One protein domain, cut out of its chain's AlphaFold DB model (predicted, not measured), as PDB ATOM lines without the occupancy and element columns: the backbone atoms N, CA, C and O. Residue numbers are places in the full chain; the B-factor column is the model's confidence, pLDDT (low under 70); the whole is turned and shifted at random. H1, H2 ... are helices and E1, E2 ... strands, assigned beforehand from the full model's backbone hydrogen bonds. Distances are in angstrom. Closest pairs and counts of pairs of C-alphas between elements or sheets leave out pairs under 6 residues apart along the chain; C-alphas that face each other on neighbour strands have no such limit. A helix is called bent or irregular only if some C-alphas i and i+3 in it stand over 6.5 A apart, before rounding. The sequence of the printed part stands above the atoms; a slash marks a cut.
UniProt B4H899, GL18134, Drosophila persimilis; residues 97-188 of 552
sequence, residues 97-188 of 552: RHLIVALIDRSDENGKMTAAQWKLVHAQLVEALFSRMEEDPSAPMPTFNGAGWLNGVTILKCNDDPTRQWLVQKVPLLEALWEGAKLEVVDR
ATOM      1  N   ARG A  97     207.586 202.818 183.799       54.97
ATOM      2  CA  ARG A  97     207.812 203.828 182.745       54.97
ATOM      3  C   ARG A  97     209.265 203.939 182.292       54.97
ATOM      4  O   ARG A  97     209.491 204.160 181.111       54.97
ATOM      5  N   HIS A  98     210.220 203.736 183.201       64.31
ATOM      6  CA  HIS A  98     211.653 203.781 182.886       64.31
ATOM      7  C   HIS A  98     212.081 202.677 181.905       64.31
ATOM      8  O   HIS A  98     213.057 202.846 181.196       64.31
ATOM      9  N   LEU A  99     211.323 201.576 181.809       69.12
ATOM     10  CA  LEU A  99     211.585 200.472 180.876       69.12
ATOM     11  C   LEU A  99     211.272 200.816 179.407       69.12
ATOM     12  O   LEU A  99     211.576 200.024 178.515       69.12
ATOM     13  N   ILE A 100     210.656 201.974 179.145       72.94
ATOM     14  CA  ILE A 100     210.425 202.498 177.797       72.94
ATOM     15  C   ILE A 100     211.501 203.545 177.511       72.94
ATOM     16  O   ILE A 100     211.445 204.666 178.026       72.94
ATOM     17  N   VAL A 101     212.457 203.175 176.666       75.44
ATOM     18  CA  VAL A 101     213.586 204.020 176.270       75.44
ATOM     19  C   VAL A 101     213.465 204.443 174.811       75.44
ATOM     20  O   VAL A 101     212.827 203.769 174.002       75.44
ATOM     21  N   ALA A 102     214.071 205.571 174.476       78.31
ATOM     22  CA  ALA A 102     214.203 206.068 173.120       78.31
ATOM     23  C   ALA A 102     215.647 205.907 172.650       78.31
ATOM     24  O   ALA A 102     216.579 206.224 173.387       78.31
ATOM     25  N   LEU A 103     215.820 205.435 171.421       82.81
ATOM     26  CA  LEU A 103     217.104 205.379 170.740       82.81
ATOM     27  C   LEU A 103     217.142 206.546 169.752       82.81
ATOM     28  O   LEU A 103     216.341 206.601 168.816       82.81
ATOM     29  N   ILE A 104     218.031 207.499 170.021       85.12
ATOM     30  CA  ILE A 104     218.159 208.760 169.285       85.12
ATOM     31  C   ILE A 104     219.511 208.841 168.582       85.12
ATOM     32  O   ILE A 104     220.515 208.384 169.127       85.12
ATOM     33  N   ASP A 105     219.555 209.483 167.415       86.69
ATOM     34  CA  ASP A 105     220.811 209.952 166.823       86.69
ATOM     35  C   ASP A 105     221.011 211.436 167.153       86.69
ATOM     36  O   ASP A 105     220.272 212.293 166.676       86.69
ATOM     37  N   ARG A 106     222.028 211.759 167.959       83.44
ATOM     38  CA  ARG A 106     222.413 213.142 168.294       83.44
ATOM     39  C   ARG A 106     223.020 213.907 167.110       83.44
ATOM     40  O   ARG A 106     223.375 215.074 167.280       83.44
ATOM     41  N   SER A 107     223.196 213.274 165.947       79.06
ATOM     42  CA  SER A 107     223.499 213.970 164.692       79.06
ATOM     43  C   SER A 107     222.277 214.721 164.129       79.06
ATOM     44  O   SER A 107     222.454 215.756 163.487       79.06
ATOM     45  N   ASP A 108     221.053 214.273 164.445       77.12
ATOM     46  CA  ASP A 108     219.796 214.962 164.137       77.12
ATOM     47  C   ASP A 108     219.330 215.808 165.336       77.12
ATOM     48  O   ASP A 108     219.267 215.338 166.474       77.12
ATOM     49  N   GLU A 109     218.937 217.060 165.089       64.31
ATOM     50  CA  GLU A 109     218.505 217.998 166.145       64.31
ATOM     51  C   GLU A 109     217.259 217.527 166.919       64.31
ATOM     52  O   GLU A 109     217.007 217.975 168.040       64.31
ATOM     53  N   ASN A 110     216.477 216.615 166.337       66.56
ATOM     54  CA  ASN A 110     215.262 216.045 166.908       66.56
ATOM     55  C   ASN A 110     215.475 214.598 167.402       66.56
ATOM     56  O   ASN A 110     214.511 213.956 167.818       66.56
ATOM     57  N   GLY A 111     216.704 214.072 167.345       72.06
ATOM     58  CA  GLY A 111     217.028 212.689 167.698       72.06
ATOM     59  C   GLY A 111     216.478 211.635 166.731       72.06
ATOM     60  O   GLY A 111     216.395 210.465 167.104       72.06
ATOM     61  N   LYS A 112     216.025 212.024 165.535       77.25
ATOM     62  CA  LYS A 112     215.322 211.130 164.602       77.25
ATOM     63  C   LYS A 112     216.257 210.164 163.890       77.25
ATOM     64  O   LYS A 112     217.456 210.387 163.772       77.25
ATOM     65  N   MET A 113     215.656 209.115 163.339       77.56
ATOM     66  CA  MET A 113     216.339 208.139 162.502       77.56
ATOM     67  C   MET A 113     215.422 207.698 161.354       77.56
ATOM     68  O   MET A 113     214.206 207.627 161.512       77.56
ATOM     69  N   THR A 114     215.980 207.402 160.181       77.31
ATOM     70  CA  THR A 114     215.209 206.820 159.067       77.31
ATOM     71  C   THR A 114     214.980 205.320 159.270       77.31
ATOM     72  O   THR A 114     215.744 204.649 159.963       77.31
ATOM     73  N   ALA A 115     213.975 204.745 158.602       70.62
ATOM     74  CA  ALA A 115     213.743 203.296 158.626       70.62
ATOM     75  C   ALA A 115     214.959 202.482 158.123       70.62
ATOM     76  O   ALA A 115     215.227 201.392 158.627       70.62
ATOM     77  N   ALA A 116     215.729 203.026 157.172       75.88
ATOM     78  CA  ALA A 116     216.953 202.405 156.668       75.88
ATOM     79  C   ALA A 116     218.073 202.384 157.724       75.88
ATOM     80  O   ALA A 116     218.665 201.334 157.965       75.88
ATOM     81  N   GLN A 117     218.315 203.509 158.404       83.06
ATOM     82  CA  GLN A 117     219.261 203.584 159.524       83.06
ATOM     83  C   GLN A 117     218.823 202.686 160.693       83.06
ATOM     84  O   GLN A 117     219.646 201.953 161.240       83.06
ATOM     85  N   TRP A 118     217.523 202.643 161.017       83.69
ATOM     86  CA  TRP A 118     216.998 201.731 162.040       83.69
ATOM     87  C   TRP A 118     217.270 200.266 161.701       83.69
ATOM     88  O   TRP A 118     217.686 199.511 162.575       83.69
ATOM     89  N   LYS A 119     217.117 199.858 160.435       79.44
ATOM     90  CA  LYS A 119     217.434 198.491 159.996       79.44
ATOM     91  C   LYS A 119     218.901 198.118 160.272       79.44
ATOM     92  O   LYS A 119     219.159 196.980 160.657       79.44
ATOM     93  N   LEU A 120     219.836 199.063 160.126       82.50
ATOM     94  CA  LEU A 120     221.255 198.863 160.453       82.50
ATOM     95  C   LEU A 120     221.479 198.715 161.966       82.50
ATOM     96  O   LEU A 120     222.137 197.766 162.393       82.50
ATOM     97  N   VAL A 121     220.884 199.597 162.779       84.12
ATOM     98  CA  VAL A 121     220.940 199.508 164.252       84.12
ATOM     99  C   VAL A 121     220.348 198.186 164.739       84.12
ATOM    100  O   VAL A 121     220.959 197.495 165.549       84.12
ATOM    101  N   HIS A 122     219.179 197.808 164.225       82.56
ATOM    102  CA  HIS A 122     218.485 196.581 164.598       82.56
ATOM    103  C   HIS A 122     219.306 195.331 164.254       82.56
ATOM    104  O   HIS A 122     219.427 194.441 165.088       82.56
ATOM    105  N   ALA A 123     219.922 195.280 163.066       82.31
ATOM    106  CA  ALA A 123     220.817 194.186 162.692       82.31
ATOM    107  C   ALA A 123     222.016 194.060 163.653       82.31
ATOM    108  O   ALA A 123     222.295 192.964 164.130       82.31
ATOM    109  N   GLN A 124     222.668 195.172 164.009       85.69
ATOM    110  CA  GLN A 124     223.776 195.166 164.976       85.69
ATOM    111  C   GLN A 124     223.340 194.795 166.403       85.69
ATOM    112  O   GLN A 124     224.084 194.136 167.125       85.69
ATOM    113  N   LEU A 125     222.130 195.181 166.822       87.31
ATOM    114  CA  LEU A 125     221.568 194.761 168.109       87.31
ATOM    115  C   LEU A 125     221.244 193.261 168.136       87.31
ATOM    116  O   LEU A 125     221.459 192.629 169.166       87.31
ATOM    117  N   VAL A 126     220.772 192.684 167.028       85.31
ATOM    118  CA  VAL A 126     220.558 191.232 166.898       85.31
ATOM    119  C   VAL A 126     221.889 190.477 166.926       85.31
ATOM    120  O   VAL A 126     222.018 189.522 167.686       85.31
ATOM    121  N   GLU A 127     222.903 190.946 166.198       86.50
ATOM    122  CA  GLU A 127     224.249 190.355 166.233       86.50
ATOM    123  C   GLU A 127     224.840 190.389 167.653       86.50
ATOM    124  O   GLU A 127     225.312 189.382 168.173       86.50
ATOM    125  N   ALA A 128     224.695 191.522 168.349       88.06
ATOM    126  CA  ALA A 128     225.092 191.673 169.748       88.06
ATOM    127  C   ALA A 128     224.362 190.729 170.724       88.06
ATOM    128  O   ALA A 128     224.903 190.431 171.793       88.06
ATOM    129  N   LEU A 129     223.144 190.283 170.396       87.62
ATOM    130  CA  LEU A 129     222.428 189.262 171.164       87.62
ATOM    131  C   LEU A 129     222.981 187.864 170.863       87.62
ATOM    132  O   LEU A 129     223.172 187.095 171.804       87.62
ATOM    133  N   PHE A 130     223.306 187.548 169.605       86.25
ATOM    134  CA  PHE A 130     223.959 186.282 169.258       86.25
ATOM    135  C   PHE A 130     225.337 186.149 169.917       86.25
ATOM    136  O   PHE A 130     225.562 185.160 170.612       86.25
ATOM    137  N   SER A 131     226.209 187.164 169.836       88.19
ATOM    138  CA  SER A 131     227.523 187.113 170.503       88.19
ATOM    139  C   SER A 131     227.388 186.896 172.016       88.19
ATOM    140  O   SER A 131     228.089 186.072 172.591       88.19
ATOM    141  N   ARG A 132     226.430 187.571 172.671       86.38
ATOM    142  CA  ARG A 132     226.163 187.388 174.108       86.38
ATOM    143  C   ARG A 132     225.714 185.963 174.448       86.38
ATOM    144  O   ARG A 132     226.116 185.438 175.482       86.38
ATOM    145  N   MET A 133     224.864 185.370 173.609       86.06
ATOM    146  CA  MET A 133     224.362 184.005 173.781       86.06
ATOM    147  C   MET A 133     225.485 182.963 173.662       86.06
ATOM    148  O   MET A 133     225.435 181.939 174.339       86.06
ATOM    149  N   GLU A 134     226.494 183.227 172.828       89.25
ATOM    150  CA  GLU A 134     227.686 182.381 172.684       89.25
ATOM    151  C   GLU A 134     228.711 182.594 173.815       89.25
ATOM    152  O   GLU A 134     229.310 181.626 174.284       89.25
ATOM    153  N   GLU A 135     228.898 183.836 174.279       89.12
ATOM    154  CA  GLU A 135     229.849 184.202 175.343       89.12
ATOM    155  C   GLU A 135     229.453 183.671 176.730       89.12
ATOM    156  O   GLU A 135     230.311 183.176 177.465       89.12
ATOM    157  N   ASP A 136     228.173 183.768 177.105       84.06
ATOM    158  CA  ASP A 136     227.651 183.224 178.366       84.06
ATOM    159  C   ASP A 136     226.255 182.598 178.175       84.06
ATOM    160  O   ASP A 136     225.235 183.250 178.422       84.06
ATOM    161  N   PRO A 137     226.192 181.301 177.809       80.25
ATOM    162  CA  PRO A 137     224.937 180.560 177.667       80.25
ATOM    163  C   PRO A 137     224.123 180.414 178.964       80.25
ATOM    164  O   PRO A 137     223.006 179.894 178.927       80.25
ATOM    165  N   SER A 138     224.679 180.797 180.121       83.44
ATOM    166  CA  SER A 138     224.012 180.722 181.427       83.44
ATOM    167  C   SER A 138     223.409 182.055 181.878       83.44
ATOM    168  O   SER A 138     222.543 182.075 182.758       83.44
ATOM    169  N   ALA A 139     223.832 183.169 181.277       81.00
ATOM    170  CA  ALA A 139     223.323 184.490 181.599       81.00
ATOM    171  C   ALA A 139     221.896 184.709 181.061       81.00
ATOM    172  O   ALA A 139     221.556 184.267 179.962       81.00
ATOM    173  N   PRO A 140     221.052 185.478 181.777       83.56
ATOM    174  CA  PRO A 140     219.775 185.911 181.231       83.56
ATOM    175  C   PRO A 140     219.994 186.790 179.990       83.56
ATOM    176  O   PRO A 140     220.830 187.710 179.975       83.56
ATOM    177  N   MET A 141     219.215 186.496 178.951       88.06
ATOM    178  CA  MET A 141     219.184 187.270 177.716       88.06
ATOM    179  C   MET A 141     218.365 188.558 177.892       88.06
ATOM    180  O   MET A 141     217.341 188.530 178.575       88.06
ATOM    181  N   PRO A 142     218.772 189.684 177.274       88.44
ATOM    182  CA  PRO A 142     217.947 190.887 177.204       88.44
ATOM    183  C   PRO A 142     216.631 190.585 176.470       88.44
ATOM    184  O   PRO A 142     216.656 189.963 175.408       88.44
ATOM    185  N   THR A 143     215.481 191.018 177.003       80.25
ATOM    186  CA  THR A 143     214.165 190.732 176.394       80.25
ATOM    187  C   THR A 143     213.286 191.970 176.223       80.25
ATOM    188  O   THR A 143     213.096 192.786 177.128       80.25
ATOM    189  N   PHE A 144     212.689 192.082 175.036       76.00
ATOM    190  CA  PHE A 144     211.897 193.233 174.615       76.00
ATOM    191  C   PHE A 144     210.414 192.872 174.466       76.00
ATOM    192  O   PHE A 144     210.049 191.724 174.230       76.00
ATOM    193  N   ASN A 145     209.553 193.875 174.610       56.16
ATOM    194  CA  ASN A 145     208.090 193.767 174.610       56.16
ATOM    195  C   ASN A 145     207.481 194.785 173.629       56.16
ATOM    196  O   ASN A 145     206.469 195.432 173.915       56.16
ATOM    197  N   GLY A 146     208.187 194.998 172.517       52.62
ATOM    198  CA  GLY A 146     207.846 195.940 171.456       52.62
ATOM    199  C   GLY A 146     208.967 196.928 171.122       52.62
ATOM    200  O   GLY A 146     209.704 197.399 171.994       52.62
ATOM    201  N   ALA A 147     209.028 197.267 169.840       57.69
ATOM    202  CA  ALA A 147     209.726 198.418 169.288       57.69
ATOM    203  C   ALA A 147     208.698 199.280 168.536       57.69
ATOM    204  O   ALA A 147     207.655 198.776 168.124       57.69
ATOM    205  N   GLY A 148     208.964 200.570 168.356       55.50
ATOM    206  CA  GLY A 148     208.051 201.462 167.643       55.50
ATOM    207  C   GLY A 148     208.654 202.833 167.375       55.50
ATOM    208  O   GLY A 148     209.849 203.046 167.576       55.50
ATOM    209  N   TRP A 149     207.817 203.772 166.944       57.09
ATOM    210  CA  TRP A 149     208.235 205.125 166.587       57.09
ATOM    211  C   TRP A 149     207.398 206.173 167.318       57.09
ATOM    212  O   TRP A 149     206.183 206.041 167.445       57.09
ATOM    213  N   LEU A 150     208.038 207.249 167.773       52.97
ATOM    214  CA  LEU A 150     207.372 208.406 168.367       52.97
ATOM    215  C   LEU A 150     207.962 209.684 167.770       52.97
ATOM    216  O   LEU A 150     209.115 210.018 168.017       52.97
ATOM    217  N   ASN A 151     207.175 210.405 166.966       57.53
ATOM    218  CA  ASN A 151     207.610 211.610 166.239       57.53
ATOM    219  C   ASN A 151     208.866 211.412 165.348       57.53
ATOM    220  O   ASN A 151     209.608 212.366 165.122       57.53
ATOM    221  N   GLY A 152     209.116 210.195 164.849       56.69
ATOM    222  CA  GLY A 152     210.315 209.848 164.063       56.69
ATOM    223  C   GLY A 152     211.541 209.426 164.887       56.69
ATOM    224  O   GLY A 152     212.598 209.176 164.315       56.69
ATOM    225  N   VAL A 153     211.409 209.327 166.213       64.00
ATOM    226  CA  VAL A 153     212.407 208.736 167.118       64.00
ATOM    227  C   VAL A 153     212.047 207.277 167.390       64.00
ATOM    228  O   VAL A 153     210.871 206.969 167.599       64.00
ATOM    229  N   THR A 154     213.030 206.376 167.401       69.81
ATOM    230  CA  THR A 154     212.800 204.952 167.683       69.81
ATOM    231  C   THR A 154     212.619 204.714 169.182       69.81
ATOM    232  O   THR A 154     213.372 205.235 170.002       69.81
ATOM    233  N   ILE A 155     211.631 203.905 169.556       75.12
ATOM    234  CA  ILE A 155     211.292 203.547 170.938       75.12
ATOM    235  C   ILE A 155     211.471 202.043 171.135       75.12
ATOM    236  O   ILE A 155     211.021 201.254 170.305       75.12
ATOM    237  N   LEU A 156     212.065 201.647 172.261       69.25
ATOM    238  CA  LEU A 156     212.228 200.258 172.686       69.25
ATOM    239  C   LEU A 156     211.619 200.055 174.075       69.25
ATOM    240  O   LEU A 156     211.852 200.834 175.001       69.25
ATOM    241  N   LYS A 157     210.826 198.992 174.223       76.25
ATOM    242  CA  LYS A 157     210.189 198.608 175.484       76.25
ATOM    243  C   LYS A 157     210.885 197.370 176.038       76.25
ATOM    244  O   LYS A 157     210.699 196.265 175.536       76.25
ATOM    245  N   CYS A 158     211.682 197.564 177.078       75.56
ATOM    246  CA  CYS A 158     212.354 196.497 177.813       75.56
ATOM    247  C   CYS A 158     211.337 195.766 178.711       75.56
ATOM    248  O   CYS A 158     210.417 196.397 179.238       75.56
ATOM    249  N   ASN A 159     211.485 194.455 178.917       74.88
ATOM    250  CA  ASN A 159     210.705 193.746 179.944       74.88
ATOM    251  C   ASN A 159     211.206 194.042 181.362       74.88
ATOM    252  O   ASN A 159     210.416 194.038 182.308       74.88
ATOM    253  N   ASP A 160     212.505 194.299 181.501       79.75
ATOM    254  CA  ASP A 160     213.190 194.474 182.775       79.75
ATOM    255  C   ASP A 160     214.337 195.498 182.688       79.75
ATOM    256  O   ASP A 160     214.757 195.936 181.612       79.75
ATOM    257  N   ASP A 161     214.803 195.933 183.857       83.62
ATOM    258  CA  ASP A 161     215.832 196.967 183.978       83.62
ATOM    259  C   ASP A 161     217.243 196.473 183.564       83.62
ATOM    260  O   ASP A 161     217.977 197.260 182.966       83.62
ATOM    261  N   PRO A 162     217.635 195.188 183.748       89.31
ATOM    262  CA  PRO A 162     218.842 194.625 183.128       89.31
ATOM    263  C   PRO A 162     218.871 194.756 181.600       89.31
ATOM    264  O   PRO A 162     219.898 195.145 181.045       89.31
ATOM    265  N   THR A 163     217.750 194.517 180.914       85.62
ATOM    266  CA  THR A 163     217.633 194.712 179.458       85.62
ATOM    267  C   THR A 163     217.853 196.177 179.069       85.62
ATOM    268  O   THR A 163     218.578 196.469 178.113       85.62
ATOM    269  N   ARG A 164     217.283 197.115 179.835       87.00
ATOM    270  CA  ARG A 164     217.508 198.558 179.646       87.00
ATOM    271  C   ARG A 164     218.974 198.935 179.853       87.00
ATOM    272  O   ARG A 164     219.534 199.658 179.032       87.00
ATOM    273  N   GLN A 165     219.604 198.444 180.917       88.62
ATOM    274  CA  GLN A 165     221.018 198.706 181.199       88.62
ATOM    275  C   GLN A 165     221.930 198.137 180.105       88.62
ATOM    276  O   GLN A 165     222.867 198.817 179.690       88.62
ATOM    277  N   TRP A 166     221.619 196.949 179.578       91.88
ATOM    278  CA  TRP A 166     222.323 196.364 178.436       91.88
ATOM    279  C   TRP A 166     222.224 197.248 177.184       91.88
ATOM    280  O   TRP A 166     223.253 197.528 176.572       91.88
ATOM    281  N   LEU A 167     221.035 197.768 176.840       89.69
ATOM    282  CA  LEU A 167     220.886 198.721 175.727       89.69
ATOM    283  C   LEU A 167     221.730 199.985 175.933       89.69
ATOM    284  O   LEU A 167     222.475 200.374 175.035       89.69
ATOM    285  N   VAL A 168     221.636 200.609 177.111       89.75
ATOM    286  CA  VAL A 168     222.381 201.838 177.450       89.75
ATOM    287  C   VAL A 168     223.897 201.627 177.353       89.75
ATOM    288  O   VAL A 168     224.612 202.543 176.957       89.75
ATOM    289  N   GLN A 169     224.393 200.428 177.666       90.06
ATOM    290  CA  GLN A 169     225.810 200.080 177.534       90.06
ATOM    291  C   GLN A 169     226.213 199.714 176.098       90.06
ATOM    292  O   GLN A 169     227.305 200.080 175.671       90.06
ATOM    293  N   LYS A 170     225.370 198.989 175.350       90.62
ATOM    294  CA  LYS A 170     225.741 198.431 174.038       90.62
ATOM    295  C   LYS A 170     225.531 199.405 172.879       90.62
ATOM    296  O   LYS A 170     226.347 199.403 171.963       90.62
ATOM    297  N   VAL A 171     224.498 200.250 172.910       89.75
ATOM    298  CA  VAL A 171     224.186 201.187 171.809       89.75
ATOM    299  C   VAL A 171     225.311 202.199 171.530       89.75
ATOM    300  O   VAL A 171     225.648 202.366 170.358       89.75
ATOM    301  N   PRO A 172     225.973 202.812 172.536       87.81
ATOM    302  CA  PRO A 172     227.124 203.692 172.297       87.81
ATOM    303  C   PRO A 172     228.373 202.979 171.751       87.81
ATOM    304  O   PRO A 172     229.318 203.645 171.338       87.81
ATOM    305  N   LEU A 173     228.399 201.639 171.776       87.56
ATOM    306  CA  LEU A 173     229.489 200.799 171.264       87.56
ATOM    307  C   LEU A 173     229.211 200.262 169.847       87.56
ATOM    308  O   LEU A 173     229.995 199.460 169.341       87.56
ATOM    309  N   LEU A 174     228.097 200.647 169.213       85.19
ATOM    310  CA  LEU A 174     227.802 200.270 167.831       85.19
ATOM    311  C   LEU A 174     228.610 201.159 166.877       85.19
ATOM    312  O   LEU A 174     228.311 202.341 166.706       85.19
ATOM    313  N   GLU A 175     229.655 200.597 166.271       66.81
ATOM    314  CA  GLU A 175     230.585 201.365 165.442       66.81
ATOM    315  C   GLU A 175     229.993 201.768 164.079       66.81
ATOM    316  O   GLU A 175     229.365 200.970 163.384       66.81
ATOM    317  N   ALA A 176     230.263 203.018 163.683       60.50
ATOM    318  CA  ALA A 176     230.298 203.509 162.298       60.50
ATOM    319  C   ALA A 176     229.120 203.138 161.363       60.50
ATOM    320  O   ALA A 176     229.315 202.977 160.159       60.50
ATOM    321  N   LEU A 177     227.888 203.056 161.882       76.56
ATOM    322  CA  LEU A 177     226.706 202.680 161.088       76.56
ATOM    323  C   LEU A 177     226.383 203.648 159.931       76.56
ATOM    324  O   LEU A 177     225.842 203.224 158.911       76.56
ATOM    325  N   TRP A 178     226.701 204.936 160.084       83.75
ATOM    326  CA  TRP A 178     226.715 205.947 159.019       83.75
ATOM    327  C   TRP A 178     227.657 207.098 159.395       83.75
ATOM    328  O   TRP A 178     228.092 207.225 160.542       83.75
ATOM    329  N   GLU A 179     227.980 207.952 158.421       79.81
ATOM    330  CA  GLU A 179     228.812 209.133 158.645       79.81
ATOM    331  C   GLU A 179     228.152 210.079 159.663       79.81
ATOM    332  O   GLU A 179     227.000 210.480 159.510       79.81
ATOM    333  N   GLY A 180     228.883 210.418 160.729       78.75
ATOM    334  CA  GLY A 180     228.414 211.333 161.773       78.75
ATOM    335  C   GLY A 180     227.461 210.744 162.823       78.75
ATOM    336  O   GLY A 180     227.088 211.491 163.730       78.75
ATOM    337  N   ALA A 181     227.110 209.452 162.749       84.50
ATOM    338  CA  ALA A 181     226.203 208.779 163.688       84.50
ATOM    339  C   ALA A 181     226.621 208.959 165.161       84.50
ATOM    340  O   ALA A 181     227.769 208.694 165.529       84.50
ATOM    341  N   LYS A 182     225.685 209.374 166.022       87.06
ATOM    342  CA  LYS A 182     225.890 209.552 167.470       87.06
ATOM    343  C   LYS A 182     224.707 208.981 168.244       87.06
ATOM    344  O   LYS A 182     223.857 209.718 168.743       87.06
ATOM    345  N   LEU A 183     224.655 207.654 168.317       89.62
ATOM    346  CA  LEU A 183     223.548 206.942 168.943       89.62
ATOM    347  C   LEU A 183     223.607 206.992 170.471       89.62
ATOM    348  O   LEU A 183     224.640 206.726 171.083       89.62
ATOM    349  N   GLU A 184     222.465 207.284 171.083       88.56
ATOM    350  CA  GLU A 184     222.278 207.312 172.533       88.56
ATOM    351  C   GLU A 184     220.931 206.674 172.895       88.56
ATOM    352  O   GLU A 184     219.941 206.825 172.175       88.56
ATOM    353  N   VAL A 185     220.887 205.967 174.027       87.06
ATOM    354  CA  VAL A 185     219.636 205.490 174.632       87.06
ATOM    355  C   VAL A 185     219.272 206.441 175.762       87.06
ATOM    356  O   VAL A 185     220.010 206.554 176.739       87.06
ATOM    357  N   VAL A 186     218.123 207.099 175.640       79.06
ATOM    358  CA  VAL A 186     217.594 208.034 176.641       79.06
ATOM    359  C   VAL A 186     216.255 207.547 177.182       79.06
ATOM    360  O   VAL A 186     215.510 206.845 176.499       79.06
ATOM    361  N   ASP A 187     215.902 207.930 178.407       70.62
ATOM    362  CA  ASP A 187     214.552 207.679 178.917       70.62
ATOM    363  C   ASP A 187     213.520 208.475 178.095       70.62
ATOM    364  O   ASP A 187     213.800 209.583 177.633       70.62
ATOM    365  N   ARG A 188     212.299 207.943 177.928       62.91
ATOM    366  CA  ARG A 188     211.236 208.545 177.089       62.91
ATOM    367  C   ARG A 188     210.951 210.030 177.372       62.91
ATOM    368  O   ARG A 188     210.479 210.742 176.490       62.91
TER     369      ARG A 188
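What this domain is: This is residues 97 to 188 of the 552 residues of the protein "GL18134" of Drosophila persimilis (UniProt B4H899). A strongly twisted wall of four antiparallel strands has two helices over one face: H2 packs along the strands, while the long H1 meets the sheet through its residues 115 to 121 and runs on past it. Residues 134 to 139, at the far end of H1 and just after it, stick out. The printed part has 92 residues, with two named helices and four named strands in the order E1, H1, E2, E3, H2, E4; the sheet's order is E2, E3, E1, E4, and the class is mixed, helices and strands. It is compact, with a radius of gyration of the C-alphas of 12.9 A and spans of 40 by 30 by 18 A.

Where its parts are: E1 is residues 100 to 105, 16.8 A long, beginning at C-alpha 100 (210.425, 202.498, 177.797). H1 is residues 115 to 135, 30.1 A long, ending at C-alpha 135 (229.849, 184.202, 175.343). E2 is residues 144 to 150, 17.0 A, and E3 is residues 153 to 158, 16.3 A. H2 is residues 161 to 173, 19.0 A; it is neither bent nor irregular, but only just: C-alphas 169 and 172 are 6.5 A apart. E4 is residues 183 to 187, 13.5 A, ending at C-alpha 187 (214.552, 207.679, 178.917).

How they stand to each other: E1 and E3 are inner strands. E1 and E4 are antiparallel at 150 degrees, with N 102 and O 186 2.8 A apart. E3 and E1 are antiparallel at 145 degrees, with N 103 and O 154 2.8 A apart. E2 and E3 form a hairpin, with N 148 and O 155 2.9 A apart. These pairs are within hydrogen-bond range. H1 and H2 make two layers with the sheet, helices on one face. H2 lies over E3 and E1 at a height over the sheet of 7.7 A, along the strands; its closest C-alphas to E4 are those of Val 168 and Val 185, 5.4 A. H1 has a height of 10.0 A. H1 and H2 are close but not clearly touching, with the closest C-alphas, of Leu 125 and Val 171, 7.9 A apart, at a steep tilt of 68 degrees, only just short of about perpendicular, opposite ways. E1, H1, E2 and E3, H2, E4 are split strand-helix-strand units, each with another strand between its two strands and a right-handed crossover. In H1 every O i to N i+4 pair is within hydrogen-bond range; in H2, 7 of 9.

The domain as a whole: The C-alphas farthest apart, of Glu 109 and Ser 138, are 40.7 A apart. The printed part has no cut and no long link. The mean pLDDT of the printed part is 78.5; residues under 70 include 145 to 154.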